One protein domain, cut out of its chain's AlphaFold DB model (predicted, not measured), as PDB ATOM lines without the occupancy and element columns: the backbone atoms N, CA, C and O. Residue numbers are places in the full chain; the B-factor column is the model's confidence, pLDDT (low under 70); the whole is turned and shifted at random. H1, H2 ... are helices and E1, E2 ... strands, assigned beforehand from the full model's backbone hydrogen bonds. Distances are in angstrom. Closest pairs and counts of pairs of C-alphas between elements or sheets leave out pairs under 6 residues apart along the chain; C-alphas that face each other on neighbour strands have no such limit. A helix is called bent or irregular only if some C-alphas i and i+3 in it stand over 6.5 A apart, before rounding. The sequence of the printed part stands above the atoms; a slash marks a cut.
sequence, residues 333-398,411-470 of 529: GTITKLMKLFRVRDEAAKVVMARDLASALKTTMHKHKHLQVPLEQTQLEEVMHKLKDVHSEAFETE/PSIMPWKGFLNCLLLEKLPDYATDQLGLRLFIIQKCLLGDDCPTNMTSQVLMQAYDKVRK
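Overview. This is residues 333 to 398 and 411 to 470 of the 529 residues of the protein "Hypothetical protein" of Symbiodinium sp. CCMP2456 (UniProt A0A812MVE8). A tiny two-stranded sheet, E1 and E2, lies at one end of a compact cluster of crossed helices, with H6 nearest the middle and H7 at the other end. H3, the longest helix, passes beside the sheet with its residues 380 to 391 and crosses H4, while its residues 377 to 384 meet residues 354 to 358 of H2 to make a corner. The printed part has 126 residues, with seven named helices and two named strands in the order H1, E1, H2, H3, E2, H4, H5, H6, H7 along the chain; the class is mostly helix and the sheet, E1 - E2, is antiparallel. The whole is compact, with a radius of gyration of the C-alphas of 14.0 A and spans of 43 by 35 by 28 A.

Along the chain. E1 is residues 351 to 353 and E2 residues 413 to 415. H3, residues 377 to 395, is 26.4 A long. H6, residues 434 to 451, is 23.4 A long, with a kink of 58 degrees near residue 445; it is irregular, C-alphas 447 and 450 being 9.4 A apart. H1 is residues 333 to 341, from C-alpha 333 at (85.669, 153.964, 130.108); H2 354 to 365; H4 416 to 423; H5 428 to 431; H7 456 to 468, to C-alpha 468 at (68.565, 141.847, 104.475).

Arrangement. Across E1 and E2, N 352 and O 414 are 2.8 A apart, within hydrogen-bond range. H3 touches H4, about perpendicular at 89 degrees, closest C-alphas His 391 and Cys 422, 6.2 A. H3 touches H2 at 77 degrees, about perpendicular, closest C-alphas Ala 354 and Glu 381, 5.4 A. H6 touches H2, closest C-alphas Thr 364 and Cys 446, 6.0 A, and H5, closest C-alphas Pro 429 and Gly 437, 4.2 A. H6 and H7 only just touch, with 3 pairs of C-alphas within 8 A, closest Leu 438 and Leu 461, 6.4 A. H1 and H2 are close but not clearly touching, closest C-alphas Leu 341 and Ala 360, 5.6 A. In H1, H2, H3, H4 and H7 every O i to N i+4 pair is within hydrogen-bond range, in H6 12 of 14; H5 is too short for one.

Size, cuts and confidence. The C-alphas farthest apart, of Glu 398 and Lys 470, are 44.8 A apart. Residues 399 to 410 are not printed; the gap from C-alpha 398 to 411 is 24.8 A. The link from H2 to H3 is long, 11 residues. The mean pLDDT of the printed part is 78.2; residues 368 to 374 and 451 to 470 are among those under 70.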
ATOM      1  N   GLY A 333      85.427 155.408 130.079       82.88
ATOM      2  CA  GLY A 333      85.669 153.964 130.108       82.88
ATOM      3  C   GLY A 333      85.781 153.306 128.728       82.88
ATOM      4  O   GLY A 333      86.423 152.260 128.602       82.88
ATOM      5  N   THR A 334      85.205 153.906 127.686       82.88
ATOM      6  CA  THR A 334      85.158 153.341 126.331       82.88
ATOM      7  C   THR A 334      86.513 153.440 125.645       82.88
ATOM      8  O   THR A 334      86.985 152.440 125.103       82.88
ATOM      9  N   ILE A 335      87.212 154.574 125.767       84.44
ATOM     10  CA  ILE A 335      88.585 154.715 125.248       84.44
ATOM     11  C   ILE A 335      89.518 153.724 125.952       84.44
ATOM     12  O   ILE A 335      90.226 152.964 125.295       84.44
ATOM     13  N   THR A 336      89.459 153.632 127.286       85.19
ATOM     14  CA  THR A 336      90.279 152.670 128.046       85.19
ATOM     15  C   THR A 336      89.982 151.218 127.652       85.19
ATOM     16  O   THR A 336      90.890 150.388 127.566       85.19
ATOM     17  N   LYS A 337      88.712 150.884 127.390       87.50
ATOM     18  CA  LYS A 337      88.302 149.564 126.892       87.50
ATOM     19  C   LYS A 337      88.887 149.289 125.505       87.50
ATOM     20  O   LYS A 337      89.400 148.192 125.289       87.50
ATOM     21  N   LEU A 338      88.853 150.262 124.593       87.38
ATOM     22  CA  LEU A 338      89.447 150.140 123.260       87.38
ATOM     23  C   LEU A 338      90.966 149.954 123.342       87.38
ATOM     24  O   LEU A 338      91.492 149.021 122.738       87.38
ATOM     25  N   MET A 339      91.672 150.734 124.163       86.62
ATOM     26  CA  MET A 339      93.118 150.566 124.357       86.62
ATOM     27  C   MET A 339      93.480 149.157 124.845       86.62
ATOM     28  O   MET A 339      94.439 148.555 124.359       86.62
ATOM     29  N   LYS A 340      92.678 148.586 125.757       87.75
ATOM     30  CA  LYS A 340      92.845 147.198 126.219       87.75
ATOM     31  C   LYS A 340      92.586 146.179 125.105       87.75
ATOM     32  O   LYS A 340      93.354 145.226 124.982       87.75
ATOM     33  N   LEU A 341      91.547 146.379 124.290       87.44
ATOM     34  CA  LEU A 341      91.205 145.491 123.170       87.44
ATOM     35  C   LEU A 341      92.311 145.448 122.106       87.44
ATOM     36  O   LEU A 341      92.663 144.368 121.640       87.44
ATOM     37  N   PHE A 342      92.904 146.597 121.781       87.88
ATOM     38  CA  PHE A 342      93.966 146.717 120.772       87.88
ATOM     39  C   PHE A 342      95.391 146.586 121.346       87.88
ATOM     40  O   PHE A 342      96.375 146.726 120.610       87.88
ATOM     41  N   ARG A 343      95.515 146.283 122.649       84.44
ATOM     42  CA  ARG A 343      96.784 146.131 123.389       84.44
ATOM     43  C   ARG A 343      97.727 147.330 123.202       84.44
ATOM     44  O   ARG A 343      98.913 147.162 122.918       84.44
ATOM     45  N   VAL A 344      97.188 148.538 123.334       77.12
ATOM     46  CA  VAL A 344      97.930 149.797 123.179       77.12
ATOM     47  C   VAL A 344      98.704 150.088 124.466       77.12
ATOM     48  O   VAL A 344      98.097 150.203 125.528       77.12
ATOM     49  N   ARG A 345     100.040 150.157 124.384       66.94
ATOM     50  CA  ARG A 345     100.919 150.557 125.504       66.94
ATOM     51  C   ARG A 345     101.439 151.987 125.364       66.94
ATOM     52  O   ARG A 345     101.604 152.657 126.370       66.94
ATOM     53  N   ASP A 346     101.664 152.419 124.127       75.06
ATOM     54  CA  ASP A 346     102.081 153.768 123.758       75.06
ATOM     55  C   ASP A 346     101.184 154.242 122.606       75.06
ATOM     56  O   ASP A 346     101.093 153.577 121.570       75.06
ATOM     57  N   GLU A 347     100.462 155.342 122.819       73.06
ATOM     58  CA  GLU A 347      99.490 155.888 121.868       73.06
ATOM     59  C   GLU A 347     100.152 156.472 120.618       73.06
ATOM     60  O   GLU A 347      99.574 156.384 119.533       73.06
ATOM     61  N   ALA A 348     101.358 157.035 120.750       67.50
ATOM     62  CA  ALA A 348     102.049 157.714 119.657       67.50
ATOM     63  C   ALA A 348     102.673 156.723 118.662       67.50
ATOM     64  O   ALA A 348     102.727 156.992 117.463       67.50
ATOM     65  N   ALA A 349     103.105 155.558 119.149       69.31
ATOM     66  CA  ALA A 349     103.763 154.533 118.341       69.31
ATOM     67  C   ALA A 349     102.815 153.427 117.848       69.31
ATOM     68  O   ALA A 349     103.202 152.596 117.020       69.31
ATOM     69  N   LYS A 350     101.581 153.351 118.367       83.94
ATOM     70  CA  LYS A 350     100.675 152.255 118.024       83.94
ATOM     71  C   LYS A 350     100.056 152.452 116.649       83.94
ATOM     72  O   LYS A 350      99.492 153.489 116.310       83.94
ATOM     73  N   VAL A 351     100.067 151.355 115.908       87.12
ATOM     74  CA  VAL A 351      99.466 151.245 114.593       87.12
ATOM     75  C   VAL A 351      98.460 150.094 114.598       87.12
ATOM     76  O   VAL A 351      98.696 149.060 115.232       87.12
ATOM     77  N   VAL A 352      97.319 150.305 113.949       88.00
ATOM     78  CA  VAL A 352      96.197 149.369 113.846       88.00
ATOM     79  C   VAL A 352      96.231 148.698 112.481       88.00
ATOM     80  O   VAL A 352      96.321 149.365 111.450       88.00
ATOM     81  N   MET A 353      96.155 147.369 112.486       89.31
ATOM     82  CA  MET A 353      96.049 146.534 111.288       89.31
ATOM     83  C   MET A 353      94.683 145.843 111.220       89.31
ATOM     84  O   MET A 353      94.043 145.618 112.250       89.31
ATOM     85  N   ALA A 354      94.289 145.378 110.030       87.56
ATOM     86  CA  ALA A 354      93.067 144.587 109.838       87.56
ATOM     87  C   ALA A 354      92.989 143.357 110.768       87.56
ATOM     88  O   ALA A 354      91.934 143.058 111.322       87.56
ATOM     89  N   ARG A 355      94.124 142.688 111.034       86.81
ATOM     90  CA  ARG A 355      94.197 141.565 111.993       86.81
ATOM     91  C   ARG A 355      93.878 141.966 113.440       86.81
ATOM     92  O   ARG A 355      93.287 141.182 114.182       86.81
ATOM     93  N   ASP A 356      94.264 143.178 113.843       88.62
ATOM     94  CA  ASP A 356      94.001 143.685 115.194       88.62
ATOM     95  C   ASP A 356      92.511 144.006 115.333       88.62
ATOM     96  O   ASP A 356      91.885 143.648 116.333       88.62
ATOM     97  N   LEU A 357      91.928 144.593 114.282       89.19
ATOM     98  CA  LEU A 357      90.494 144.837 114.172       89.19
ATOM     99  C   LEU A 357      89.695 143.526 114.223       89.19
ATOM    100  O   LEU A 357      88.745 143.427 114.996       89.19
ATOM    101  N   ALA A 358      90.121 142.490 113.492       87.75
ATOM    102  CA  ALA A 358      89.507 141.161 113.534       87.75
ATOM    103  C   ALA A 358      89.499 140.574 114.957       87.75
ATOM    104  O   ALA A 358      88.484 140.055 115.427       87.75
ATOM    105  N   SER A 359      90.621 140.687 115.677       88.00
ATOM    106  CA  SER A 359      90.750 140.211 117.059       88.00
ATOM    107  C   SER A 359      89.836 140.976 118.028       88.00
ATOM    108  O   SER A 359      89.144 140.371 118.860       88.00
ATOM    109  N   ALA A 360      89.773 142.304 117.888       88.50
ATOM    110  CA  ALA A 360      88.903 143.161 118.689       88.50
ATOM    111  C   ALA A 360      87.414 142.875 118.426       88.50
ATOM    112  O   ALA A 360      86.629 142.754 119.375       88.50
ATOM    113  N   LEU A 361      87.027 142.692 117.160       87.62
ATOM    114  CA  LEU A 361      85.663 142.338 116.762       87.62
ATOM    115  C   LEU A 361      85.269 140.960 117.284       87.62
ATOM    116  O   LEU A 361      84.231 140.834 117.925       87.62
ATOM    117  N   LYS A 362      86.129 139.945 117.149       86.38
ATOM    118  CA  LYS A 362      85.870 138.610 117.713       86.38
ATOM    119  C   LYS A 362      85.586 138.673 119.218       86.38
ATOM    120  O   LYS A 362      84.690 138.000 119.712       86.38
ATOM    121  N   THR A 363      86.300 139.533 119.941       84.69
ATOM    122  CA  THR A 363      86.125 139.707 121.392       84.69
ATOM    123  C   THR A 363      84.827 140.443 121.755       84.69
ATOM    124  O   THR A 363      84.211 140.159 122.784       84.69
ATOM    125  N   THR A 364      84.392 141.400 120.930       82.88
ATOM    126  CA  THR A 364      83.242 142.279 121.215       82.88
ATOM    127  C   THR A 364      81.921 141.757 120.648       82.88
ATOM    128  O   THR A 364      80.892 141.847 121.322       82.88
ATOM    129  N   MET A 365      81.934 141.117 119.479       75.81
ATOM    130  CA  MET A 365      80.748 140.597 118.786       75.81
ATOM    131  C   MET A 365      79.992 139.524 119.577       75.81
ATOM    132  O   MET A 365      78.772 139.420 119.461       75.81
ATOM    133  N   HIS A 366      80.666 138.762 120.447       71.69
ATOM    134  CA  HIS A 366      79.986 137.805 121.331       71.69
ATOM    135  C   HIS A 366      78.958 138.470 122.262       71.69
ATOM    136  O   HIS A 366      77.986 137.824 122.662       71.69
ATOM    137  N   LYS A 367      79.133 139.761 122.579       70.25
ATOM    138  CA  LYS A 367      78.196 140.536 123.405       70.25
ATOM    139  C   LYS A 367      76.991 141.036 122.604       70.25
ATOM    140  O   LYS A 367      75.896 141.130 123.151       70.25
ATOM    141  N   HIS A 368      77.157 141.264 121.302       68.44
ATOM    142  CA  HIS A 368      76.114 141.756 120.405       68.44
ATOM    143  C   HIS A 368      75.603 140.626 119.501       68.44
ATOM    144  O   HIS A 368      75.875 140.587 118.304       68.44
ATOM    145  N   LYS A 369      74.820 139.692 120.067       64.88
ATOM    146  CA  LYS A 369      74.257 138.526 119.340       64.88
ATOM    147  C   LYS A 369      73.463 138.890 118.071       64.88
ATOM    148  O   LYS A 369      73.281 138.052 117.194       64.88
ATOM    149  N   HIS A 370      72.973 140.123 117.973       61.88
ATOM    150  CA  HIS A 370      72.236 140.633 116.818       61.88
ATOM    151  C   HIS A 370      73.143 141.147 115.678       61.88
ATOM    152  O   HIS A 370      72.675 141.234 114.549       61.88
ATOM    153  N   LEU A 371      74.432 141.395 115.927       63.50
ATOM    154  CA  LEU A 371      75.396 141.934 114.952       63.50
ATOM    155  C   LEU A 371      76.437 140.890 114.500       63.50
ATOM    156  O   LEU A 371      77.545 141.239 114.109       63.50
ATOM    157  N   GLN A 372      76.106 139.596 114.568       63.44
ATOM    158  CA  GLN A 372      77.012 138.509 114.175       63.44
ATOM    159  C   GLN A 372      77.120 138.365 112.649       63.44
ATOM    160  O   GLN A 372      76.603 137.409 112.078       63.44
ATOM    161  N   VAL A 373      77.791 139.311 111.993       61.94
ATOM    162  CA  VAL A 373      78.242 139.149 110.606       61.94
ATOM    163  C   VAL A 373      79.682 138.641 110.631       61.94
ATOM    164  O   VAL A 373      80.553 139.367 111.111       61.94
ATOM    165  N   PRO A 374      79.974 137.416 110.160       64.94
ATOM    166  CA  PRO A 374      81.353 137.009 109.941       64.94
ATOM    167  C   PRO A 374      81.948 137.905 108.848       64.94
ATOM    168  O   PRO A 374      81.604 137.774 107.679       64.94
ATOM    169  N   LEU A 375      82.789 138.858 109.249       77.12
ATOM    170  CA  LEU A 375      83.553 139.695 108.329       77.12
ATOM    171  C   LEU A 375      84.819 138.934 107.938       77.12
ATOM    172  O   LEU A 375      85.618 138.571 108.806       77.12
ATOM    173  N   GLU A 376      84.984 138.670 106.645       82.19
ATOM    174  CA  GLU A 376      86.195 138.034 106.122       82.19
ATOM    175  C   GLU A 376      87.401 138.978 106.234       82.19
ATOM    176  O   GLU A 376      87.263 140.203 106.260       82.19
ATOM    177  N   GLN A 377      88.610 138.413 106.269       81.56
ATOM    178  CA  GLN A 377      89.853 139.186 106.377       81.56
ATOM    179  C   GLN A 377      90.000 140.215 105.241       81.56
ATOM    180  O   GLN A 377      90.384 141.355 105.491       81.56
ATOM    181  N   THR A 378      89.610 139.842 104.021       84.31
ATOM    182  CA  THR A 378      89.591 140.706 102.828       84.31
ATOM    183  C   THR A 378      88.661 141.911 102.998       84.31
ATOM    184  O   THR A 378      89.008 143.032 102.637       84.31
ATOM    185  N   GLN A 379      87.499 141.707 103.621       85.69
ATOM    186  CA  GLN A 379      86.525 142.767 103.895       85.69
ATOM    187  C   GLN A 379      87.018 143.723 104.986       85.69
ATOM    188  O   GLN A 379      86.717 144.913 104.950       85.69
ATOM    189  N   LEU A 380      87.779 143.222 105.963       87.38
ATOM    190  CA  LEU A 380      88.397 144.058 106.995       87.38
ATOM    191  C   LEU A 380      89.550 144.896 106.437       87.38
ATOM    192  O   LEU A 380      89.742 146.027 106.873       87.38
ATOM    193  N   GLU A 381      90.298 144.372 105.470       88.50
ATOM    194  CA  GLU A 381      91.326 145.128 104.746       88.50
ATOM    195  C   GLU A 381      90.704 146.260 103.922       88.50
ATOM    196  O   GLU A 381      91.161 147.399 104.009       88.50
ATOM    197  N   GLU A 382      89.599 145.986 103.225       88.94
ATOM    198  CA  GLU A 382      88.802 146.996 102.518       88.94
ATOM    199  C   GLU A 382      88.298 148.097 103.471       88.94
ATOM    200  O   GLU A 382      88.440 149.288 103.190       88.94
ATOM    201  N   VAL A 383      87.789 147.716 104.649       89.62
ATOM    202  CA  VAL A 383      87.385 148.670 105.695       89.62
ATOM    203  C   VAL A 383      88.563 149.518 106.172       89.62
ATOM    204  O   VAL A 383      88.425 150.731 106.306       89.62
ATOM    205  N   MET A 384      89.725 148.912 106.426       91.50
ATOM    206  CA  MET A 384      90.909 149.643 106.884       91.50
ATOM    207  C   MET A 384      91.432 150.619 105.824       91.50
ATOM    208  O   MET A 384      91.847 151.723 106.176       91.50
ATOM    209  N   HIS A 385      91.383 150.249 104.541       89.12
ATOM    210  CA  HIS A 385      91.679 151.173 103.446       89.12
ATOM    211  C   HIS A 385      90.716 152.352 103.443       89.12
ATOM    212  O   HIS A 385      91.156 153.497 103.430       89.12
ATOM    213  N   LYS A 386      89.415 152.085 103.558       88.94
ATOM    214  CA  LYS A 386      88.426 153.156 103.546       88.94
ATOM    215  C   LYS A 386      88.538 154.077 104.756       88.94
ATOM    216  O   LYS A 386      88.431 155.283 104.592       88.94
ATOM    217  N   LEU A 387      88.809 153.550 105.950       89.44
ATOM    218  CA  LEU A 387      89.078 154.374 107.135       89.44
ATOM    219  C   LEU A 387      90.279 155.300 106.923       89.44
ATOM    220  O   LEU A 387      90.255 156.441 107.375       89.44
ATOM    221  N   LYS A 388      91.313 154.834 106.217       88.94
ATOM    222  CA  LYS A 388      92.465 155.661 105.855       88.94
ATOM    223  C   LYS A 388      92.086 156.771 104.877       88.94
ATOM    224  O   LYS A 388      92.475 157.909 105.108       88.94
ATOM    225  N   ASP A 389      91.297 156.456 103.853       86.38
ATOM    226  CA  ASP A 389      90.807 157.461 102.904       86.38
ATOM    227  C   ASP A 389      89.955 158.518 103.615       86.38
ATOM    228  O   ASP A 389      90.175 159.709 103.421       86.38
ATOM    229  N   VAL A 390      89.053 158.091 104.507       85.62
ATOM    230  CA  VAL A 390      88.242 158.995 105.335       85.62
ATOM    231  C   VAL A 390      89.122 159.852 106.231       85.62
ATOM    232  O   VAL A 390      88.870 161.043 106.357       85.62
ATOM    233  N   HIS A 391      90.173 159.288 106.828       85.75
ATOM    234  CA  HIS A 391      91.094 160.064 107.650       85.75
ATOM    235  C   HIS A 391      91.792 161.164 106.847       85.75
ATOM    236  O   HIS A 391      91.841 162.309 107.284       85.75
ATOM    237  N   SER A 392      92.321 160.831 105.672       83.25
ATOM    238  CA  SER A 392      92.990 161.815 104.821       83.25
ATOM    239  C   SER A 392      92.013 162.875 104.301       83.25
ATOM    240  O   SER A 392      92.334 164.059 104.312       83.25
ATOM    241  N   GLU A 393      90.798 162.485 103.911       81.69
ATOM    242  CA  GLU A 393      89.771 163.411 103.413       81.69
ATOM    243  C   GLU A 393      89.246 164.351 104.510       81.69
ATOM    244  O   GLU A 393      89.102 165.552 104.283       81.69
ATOM    245  N   ALA A 394      88.986 163.815 105.704       77.50
ATOM    246  CA  ALA A 394      88.372 164.547 106.805       77.50
ATOM    247  C   ALA A 394      89.372 165.326 107.675       77.50
ATOM    248  O   ALA A 394      88.974 166.302 108.304       77.50
ATOM    249  N   PHE A 395      90.639 164.903 107.757       77.56
ATOM    250  CA  PHE A 395      91.596 165.462 108.724       77.56
ATOM    251  C   PHE A 395      92.901 165.990 108.117       77.56
ATOM    252  O   PHE A 395      93.620 166.696 108.817       77.56
ATOM    253  N   GLU A 396      93.244 165.675 106.861       70.44
ATOM    254  CA  GLU A 396      94.523 166.091 106.246       70.44
ATOM    255  C   GLU A 396      94.360 167.214 105.199       70.44
ATOM    256  O   GLU A 396      95.284 167.499 104.439       70.44
ATOM    257  N   THR A 397      93.213 167.901 105.179       55.25
ATOM    258  CA  THR A 397      92.812 168.858 104.129       55.25
ATOM    259  C   THR A 397      93.685 170.126 104.018       55.25
ATOM    260  O   THR A 397      93.556 170.856 103.040       55.25
ATOM    261  N   GLU A 398      94.608 170.389 104.950       47.91
ATOM    262  CA  GLU A 398      95.424 171.621 104.966       47.91
ATOM    263  C   GLU A 398      96.887 171.459 104.531       47.91
ATOM    264  O   GLU A 398      97.604 172.452 104.403       47.91
ATOM    265  N   PRO A 411     100.180 147.933 102.632       62.31
ATOM    266  CA  PRO A 411      99.465 147.229 103.696       62.31
ATOM    267  C   PRO A 411      98.506 148.187 104.429       62.31
ATOM    268  O   PRO A 411      98.870 149.335 104.705       62.31
ATOM    269  N   SER A 412      97.285 147.726 104.735       73.25
ATOM    270  CA  SER A 412      96.197 148.510 105.353       73.25
ATOM    271  C   SER A 412      96.504 148.827 106.824       73.25
ATOM    272  O   SER A 412      96.007 148.201 107.764       73.25
ATOM    273  N   ILE A 413      97.418 149.773 107.007       83.88
ATOM    274  CA  ILE A 413      98.052 150.147 108.265       83.88
ATOM    275  C   ILE A 413      97.660 151.595 108.583       83.88
ATOM    276  O   ILE A 413      97.842 152.481 107.744       83.88
ATOM    277  N   MET A 414      97.139 151.835 109.791       87.00
ATOM    278  CA  MET A 414      96.637 153.147 110.221       87.00
ATOM    279  C   MET A 414      97.132 153.517 111.630       87.00
ATOM    280  O   MET A 414      97.054 152.675 112.526       87.00
ATOM    281  N   PRO A 415      97.618 154.749 111.879       89.38
ATOM    282  CA  PRO A 415      97.986 155.194 113.226       89.38
ATOM    283  C   PRO A 415      96.810 155.109 114.210       89.38
ATOM    284  O   PRO A 415      95.673 155.398 113.836       89.38
ATOM    285  N   TRP A 416      97.070 154.770 115.478       89.62
ATOM    286  CA  TRP A 416      96.036 154.629 116.517       89.62
ATOM    287  C   TRP A 416      95.159 155.875 116.656       89.62
ATOM    288  O   TRP A 416      93.934 155.765 116.665       89.62
ATOM    289  N   LYS A 417      95.781 157.058 116.708       86.50
ATOM    290  CA  LYS A 417      95.067 158.337 116.800       86.50
ATOM    291  C   LYS A 417      94.137 158.555 115.603       86.50
ATOM    292  O   LYS A 417      92.985 158.924 115.794       86.50
ATOM    293  N   GLY A 418      94.601 158.251 114.390       87.50
ATOM    294  CA  GLY A 418      93.783 158.375 113.183       87.50
ATOM    295  C   GLY A 418      92.628 157.374 113.139       87.50
ATOM    296  O   GLY A 418      91.507 157.736 112.788       87.50
ATOM    297  N   PHE A 419      92.872 156.136 113.577       91.19
ATOM    298  CA  PHE A 419      91.830 155.120 113.721       91.19
ATOM    299  C   PHE A 419      90.753 155.553 114.723       91.19
ATOM    300  O   PHE A 419      89.564 155.457 114.426       91.19
ATOM    301  N   LEU A 420      91.160 156.063 115.890       89.62
ATOM    302  CA  LEU A 420      90.234 156.529 116.917       89.62
ATOM    303  C   LEU A 420      89.418 157.732 116.430       89.62
ATOM    304  O   LEU A 420      88.203 157.735 116.595       89.62
ATOM    305  N   ASN A 421      90.064 158.700 115.775       88.38
ATOM    306  CA  ASN A 421      89.392 159.860 115.190       88.38
ATOM    307  C   ASN A 421      88.291 159.438 114.212       88.38
ATOM    308  O   ASN A 421      87.171 159.925 114.320       88.38
ATOM    309  N   CYS A 422      88.575 158.487 113.317       89.31
ATOM    310  CA  CYS A 422      87.579 157.987 112.368       89.31
ATOM    311  C   CYS A 422      86.460 157.207 113.058       89.31
ATOM    312  O   CYS A 422      85.289 157.401 112.749       89.31
ATOM    313  N   LEU A 423      86.800 156.343 114.021       89.25
ATOM    314  CA  LEU A 423      85.812 155.554 114.759       89.25
ATOM    315  C   LEU A 423      84.836 156.441 115.542       89.25
ATOM    316  O   LEU A 423      83.685 156.059 115.735       89.25
ATOM    317  N   LEU A 424      85.287 157.610 115.996       88.94
ATOM    318  CA  LEU A 424      84.477 158.568 116.739       88.94
ATOM    319  C   LEU A 424      83.683 159.526 115.841       88.94
ATOM    320  O   LEU A 424      82.969 160.363 116.375       88.94
ATOM    321  N   LEU A 425      83.737 159.413 114.511       86.81
ATOM    322  CA  LEU A 425      82.887 160.220 113.630       86.81
ATOM    323  C   LEU A 425      81.423 159.760 113.697       86.81
ATOM    324  O   LEU A 425      81.108 158.611 113.398       86.81
ATOM    325  N   GLU A 426      80.504 160.668 114.031       82.38
ATOM    326  CA  GLU A 426      79.060 160.396 114.129       82.38
ATOM    327  C   GLU A 426      78.470 159.910 112.797       82.38
ATOM    328  O   GLU A 426      77.623 159.016 112.774       82.38
ATOM    329  N   LYS A 427      78.944 160.477 111.685       83.19
ATOM    330  CA  LYS A 427      78.509 160.155 110.320       83.19
ATOM    331  C   LYS A 427      79.508 159.272 109.568       83.19
ATOM    332  O   LYS A 427      79.564 159.319 108.348       83.19
ATOM    333  N   LEU A 428      80.297 158.445 110.266       84.19
ATOM    334  CA  LEU A 428      81.259 157.535 109.624       84.19
ATOM    335  C   LEU A 428      80.663 156.701 108.462       84.19
ATOM    336  O   LEU A 428      81.334 156.580 107.436       84.19
ATOM    337  N   PRO A 429      79.434 156.148 108.562       83.19
ATOM    338  CA  PRO A 429      78.845 155.365 107.474       83.19
ATOM    339  C   PRO A 429      78.594 156.167 106.190       83.19
ATOM    340  O   PRO A 429      78.637 155.578 105.114       83.19
ATOM    341  N   ASP A 430      78.380 157.483 106.292       80.38
ATOM    342  CA  ASP A 430      78.044 158.354 105.155       80.38
ATOM    343  C   ASP A 430      79.246 158.571 104.221       80.38
ATOM    344  O   ASP A 430      79.084 158.922 103.055       80.38
ATOM    345  N   TYR A 431      80.463 158.311 104.709       79.81
ATOM    346  CA  TYR A 431      81.690 158.433 103.923       79.81
ATOM    347  C   TYR A 431      81.948 157.242 102.989       79.81
ATOM    348  O   TYR A 431      82.908 157.264 102.213       79.81
ATOM    349  N   ALA A 432      81.144 156.178 103.060       80.06
ATOM    350  CA  ALA A 432      81.327 154.968 102.269       80.06
ATOM    351  C   ALA A 432      80.048 154.560 101.536       80.06
ATOM    352  O   ALA A 432      78.937 154.764 102.012       80.06
ATOM    353  N   THR A 433      80.210 153.943 100.369       75.31
ATOM    354  CA  THR A 433      79.086 153.494  99.545       75.31
ATOM    355  C   THR A 433      78.500 152.169 100.047       75.31
ATOM    356  O   THR A 433      79.215 151.281 100.526       75.31
ATOM    357  N   ASP A 434      77.176 152.043  99.927       72.94
ATOM    358  CA  ASP A 434      76.371 150.820 100.051       72.94
ATOM    359  C   ASP A 434      76.774 149.857 101.188       72.94
ATOM    360  O   ASP A 434      76.515 150.094 102.372       72.94
ATOM    361  N   GLN A 435      77.391 148.722 100.831       76.25
ATOM    362  CA  GLN A 435      77.744 147.647 101.758       76.25
ATOM    363  C   GLN A 435      78.873 148.040 102.711       76.25
ATOM    364  O   GLN A 435      78.924 147.542 103.837       76.25
ATOM    365  N   LEU A 436      79.780 148.915 102.281       82.56
ATOM    366  CA  LEU A 436      80.928 149.313 103.085       82.56
ATOM    367  C   LEU A 436      80.508 150.275 104.201       82.56
ATOM    368  O   LEU A 436      80.979 150.127 105.329       82.56
ATOM    369  N   GLY A 437      79.546 151.164 103.930       82.06
ATOM    370  CA  GLY A 437      78.908 152.003 104.952       82.06
ATOM    371  C   GLY A 437      78.235 151.167 106.043       82.06
ATOM    372  O   GLY A 437      78.446 151.395 107.236       82.06
ATOM    373  N   LEU A 438      77.517 150.107 105.654       81.62
ATOM    374  CA  LEU A 438      76.920 149.165 106.602       81.62
ATOM    375  C   LEU A 438      77.976 148.420 107.442       81.62
ATOM    376  O   LEU A 438      77.806 148.269 108.653       81.62
ATOM    377  N   ARG A 439      79.082 147.969 106.834       86.00
ATOM    378  CA  ARG A 439      80.180 147.311 107.567       86.00
ATOM    379  C   ARG A 439      80.841 148.265 108.563       86.00
ATOM    380  O   ARG A 439      81.060 147.873 109.708       86.00
ATOM    381  N   LEU A 440      81.106 149.510 108.160       87.75
ATOM    382  CA  LEU A 440      81.641 150.553 109.040       87.75
ATOM    383  C   LEU A 440      80.717 150.805 110.230       87.75
ATOM    384  O   LEU A 440      81.187 150.830 111.367       87.75
ATOM    385  N   PHE A 441      79.407 150.888 109.991       85.69
ATOM    386  CA  PHE A 441      78.416 151.030 111.054       85.69
ATOM    387  C   PHE A 441      78.440 149.851 112.041       85.69
ATOM    388  O   PHE A 441      78.500 150.056 113.253       85.69
ATOM    389  N   ILE A 442      78.446 148.607 111.545       83.81
ATOM    390  CA  ILE A 442      78.494 147.406 112.397       83.81
ATOM    391  C   ILE A 442      79.762 147.402 113.253       83.81
ATOM    392  O   ILE A 442      79.700 147.104 114.448       83.81
ATOM    393  N   ILE A 443      80.907 147.750 112.665       88.31
ATOM    394  CA  ILE A 443      82.196 147.806 113.361       88.31
ATOM    395  C   ILE A 443      82.171 148.893 114.435       88.31
ATOM    396  O   ILE A 443      82.520 148.626 115.587       88.31
ATOM    397  N   GLN A 444      81.687 150.086 114.091       88.69
ATOM    398  CA  GLN A 444      81.535 151.200 115.020       88.69
ATOM    399  C   GLN A 444      80.623 150.825 116.195       88.69
ATOM    400  O   GLN A 444      80.998 151.021 117.353       88.69
ATOM    401  N   LYS A 445      79.480 150.181 115.927       86.06
ATOM    402  CA  LYS A 445      78.536 149.741 116.962       86.06
ATOM    403  C   LYS A 445      79.098 148.616 117.833       86.06
ATOM    404  O   LYS A 445      78.902 148.639 119.043       86.06
ATOM    405  N   CYS A 446      79.837 147.663 117.263       85.44
ATOM    406  CA  CYS A 446      80.475 146.584 118.028       85.44
ATOM    407  C   CYS A 446      81.574 147.098 118.969       85.44
ATOM    408  O   CYS A 446      81.721 146.599 120.089       85.44
ATOM    409  N   LEU A 447      82.358 148.080 118.518       87.88
ATOM    410  CA  LEU A 447      83.490 148.606 119.276       87.88
ATOM    411  C   LEU A 447      83.053 149.629 120.336       87.88
ATOM    412  O   LEU A 447      83.478 149.519 121.491       87.88
ATOM    413  N   LEU A 448      82.175 150.570 119.972       86.19
ATOM    414  CA  LEU A 448      81.685 151.626 120.868       86.19
ATOM    415  C   LEU A 448      80.503 151.177 121.744       86.19
ATOM    416  O   LEU A 448      80.324 151.694 122.842       86.19
ATOM    417  N   GLY A 449      79.722 150.181 121.316       83.19
ATOM    418  CA  GLY A 449      78.560 149.690 122.059       83.19
ATOM    419  C   GLY A 449      77.437 150.728 122.147       83.19
ATOM    420  O   GLY A 449      76.916 151.198 121.128       83.19
ATOM    421  N   ASP A 450      77.045 151.071 123.372       70.06
ATOM    422  CA  ASP A 450      75.942 152.003 123.642       70.06
ATOM    423  C   ASP A 450      76.308 153.461 123.323       70.06
ATOM    424  O   ASP A 450      75.419 154.247 123.013       70.06
ATOM    425  N   ASP A 451      77.605 153.788 123.273       69.06
ATOM    426  CA  ASP A 451      78.098 155.138 122.963       69.06
ATOM    427  C   ASP A 451      77.940 155.516 121.477       69.06
ATOM    428  O   ASP A 451      78.095 156.676 121.110       69.06
ATOM    429  N   CYS A 452      77.641 154.558 120.593       69.81
ATOM    430  CA  CYS A 452      77.426 154.851 119.175       69.81
ATOM    431  C   CYS A 452      76.031 155.480 118.957       69.81
ATOM    432  O   CYS A 452      75.026 154.826 119.286       69.81
ATOM    433  N   PRO A 453      75.956 156.700 118.387       60.00
ATOM    434  CA  PRO A 453      74.726 157.460 118.220       60.00
ATOM    435  C   PRO A 453      73.774 156.745 117.267       60.00
ATOM    436  O   PRO A 453      74.172 156.173 116.254       60.00
ATOM    437  N   THR A 454      72.488 156.785 117.605       58.16
ATOM    438  CA  THR A 454      71.414 156.235 116.772       58.16
ATOM    439  C   THR A 454      70.766 157.355 115.959       58.16
ATOM    440  O   THR A 454      69.664 157.800 116.258       58.16
ATOM    441  N   ASN A 455      71.467 157.853 114.939       62.00
ATOM    442  CA  ASN A 455      70.909 158.820 113.987       62.00
ATOM    443  C   ASN A 455      69.916 158.152 113.003       62.00
ATOM    444  O   ASN A 455      69.858 156.924 112.897       62.00
ATOM    445  N   MET A 456      69.122 158.937 112.265       55.66
ATOM    446  CA  MET A 456      68.130 158.400 111.315       55.66
ATOM    447  C   MET A 456      68.778 157.464 110.277       55.66
ATOM    448  O   MET A 456      68.227 156.407 109.982       55.66
ATOM    449  N   THR A 457      69.988 157.781 109.803       59.44
ATOM    450  CA  THR A 457      70.752 156.940 108.868       59.44
ATOM    451  C   THR A 457      71.135 155.593 109.474       59.44
ATOM    452  O   THR A 457      70.981 154.565 108.828       59.44
ATOM    453  N   SER A 458      71.558 155.558 110.736       59.47
ATOM    454  CA  SER A 458      71.866 154.327 111.466       59.47
ATOM    455  C   SER A 458      70.618 153.482 111.708       59.47
ATOM    456  O   SER A 458      70.687 152.261 111.617       59.47
ATOM    457  N   GLN A 459      69.459 154.108 111.945       60.41
ATOM    458  CA  GLN A 459      68.185 153.401 112.051       60.41
ATOM    459  C   GLN A 459      67.760 152.829 110.697       60.41
ATOM    460  O   GLN A 459      67.326 151.683 110.643       60.41
ATOM    461  N   VAL A 460      67.938 153.575 109.604       62.12
ATOM    462  CA  VAL A 460      67.671 153.102 108.239       62.12
ATOM    463  C   VAL A 460      68.638 151.989 107.843       62.12
ATOM    464  O   VAL A 460      68.191 150.987 107.303       62.12
ATOM    465  N   LEU A 461      69.930 152.099 108.162       64.56
ATOM    466  CA  LEU A 461      70.930 151.054 107.927       64.56
ATOM    467  C   LEU A 461      70.653 149.815 108.774       64.56
ATOM    468  O   LEU A 461      70.798 148.705 108.279       64.56
ATOM    469  N   MET A 462      70.200 149.980 110.016       64.62
ATOM    470  CA  MET A 462      69.822 148.866 110.883       64.62
ATOM    471  C   MET A 462      68.506 148.220 110.434       64.62
ATOM    472  O   MET A 462      68.402 147.001 110.448       64.62
ATOM    473  N   GLN A 463      67.542 148.992 109.922       61.97
ATOM    474  CA  GLN A 463      66.331 148.470 109.282       61.97
ATOM    475  C   GLN A 463      66.616 147.820 107.923       61.97
ATOM    476  O   GLN A 463      65.980 146.828 107.581       61.97
ATOM    477  N   ALA A 464      67.550 148.355 107.136       61.00
ATOM    478  CA  ALA A 464      68.012 147.768 105.882       61.00
ATOM    479  C   ALA A 464      68.762 146.466 106.163       61.00
ATOM    480  O   ALA A 464      68.486 145.453 105.530       61.00
ATOM    481  N   TYR A 465      69.621 146.456 107.179       62.84
ATOM    482  CA  TYR A 465      70.277 145.262 107.688       62.84
ATOM    483  C   TYR A 465      69.264 144.240 108.193       62.84
ATOM    484  O   TYR A 465      69.334 143.086 107.794       62.84
ATOM    485  N   ASP A 466      68.272 144.645 108.982       58.12
ATOM    486  CA  ASP A 466      67.214 143.752 109.450       58.12
ATOM    487  C   ASP A 466      66.323 143.265 108.303       58.12
ATOM    488  O   ASP A 466      65.843 142.141 108.370       58.12
ATOM    489  N   LYS A 467      66.137 144.047 107.228       55.84
ATOM    490  CA  LYS A 467      65.470 143.619 105.985       55.84
ATOM    491  C   LYS A 467      66.308 142.612 105.194       55.84
ATOM    492  O   LYS A 467      65.741 141.633 104.729       55.84
ATOM    493  N   VAL A 468      67.622 142.807 105.086       55.38
ATOM    494  CA  VAL A 468      68.565 141.847 104.475       55.38
ATOM    495  C   VAL A 468      68.690 140.583 105.334       55.38
ATOM    496  O   VAL A 468      68.855 139.481 104.818       55.38
ATOM    497  N   ARG A 469      68.554 140.726 106.654       47.28
ATOM    498  CA  ARG A 469      68.553 139.647 107.643       47.28
ATOM    499  C   ARG A 469      67.167 139.053 107.868       47.28
ATOM    500  O   ARG A 469      67.068 138.095 108.641       47.28
ATOM    501  N   LYS A 470      66.098 139.579 107.245       43.66
ATOM    502  CA  LYS A 470      64.772 138.977 107.399       43.66
ATOM    503  C   LYS A 470      64.943 137.515 107.014       43.66
ATOM    504  O   LYS A 470      65.436 137.235 105.920       43.66
TER     505      LYS A 470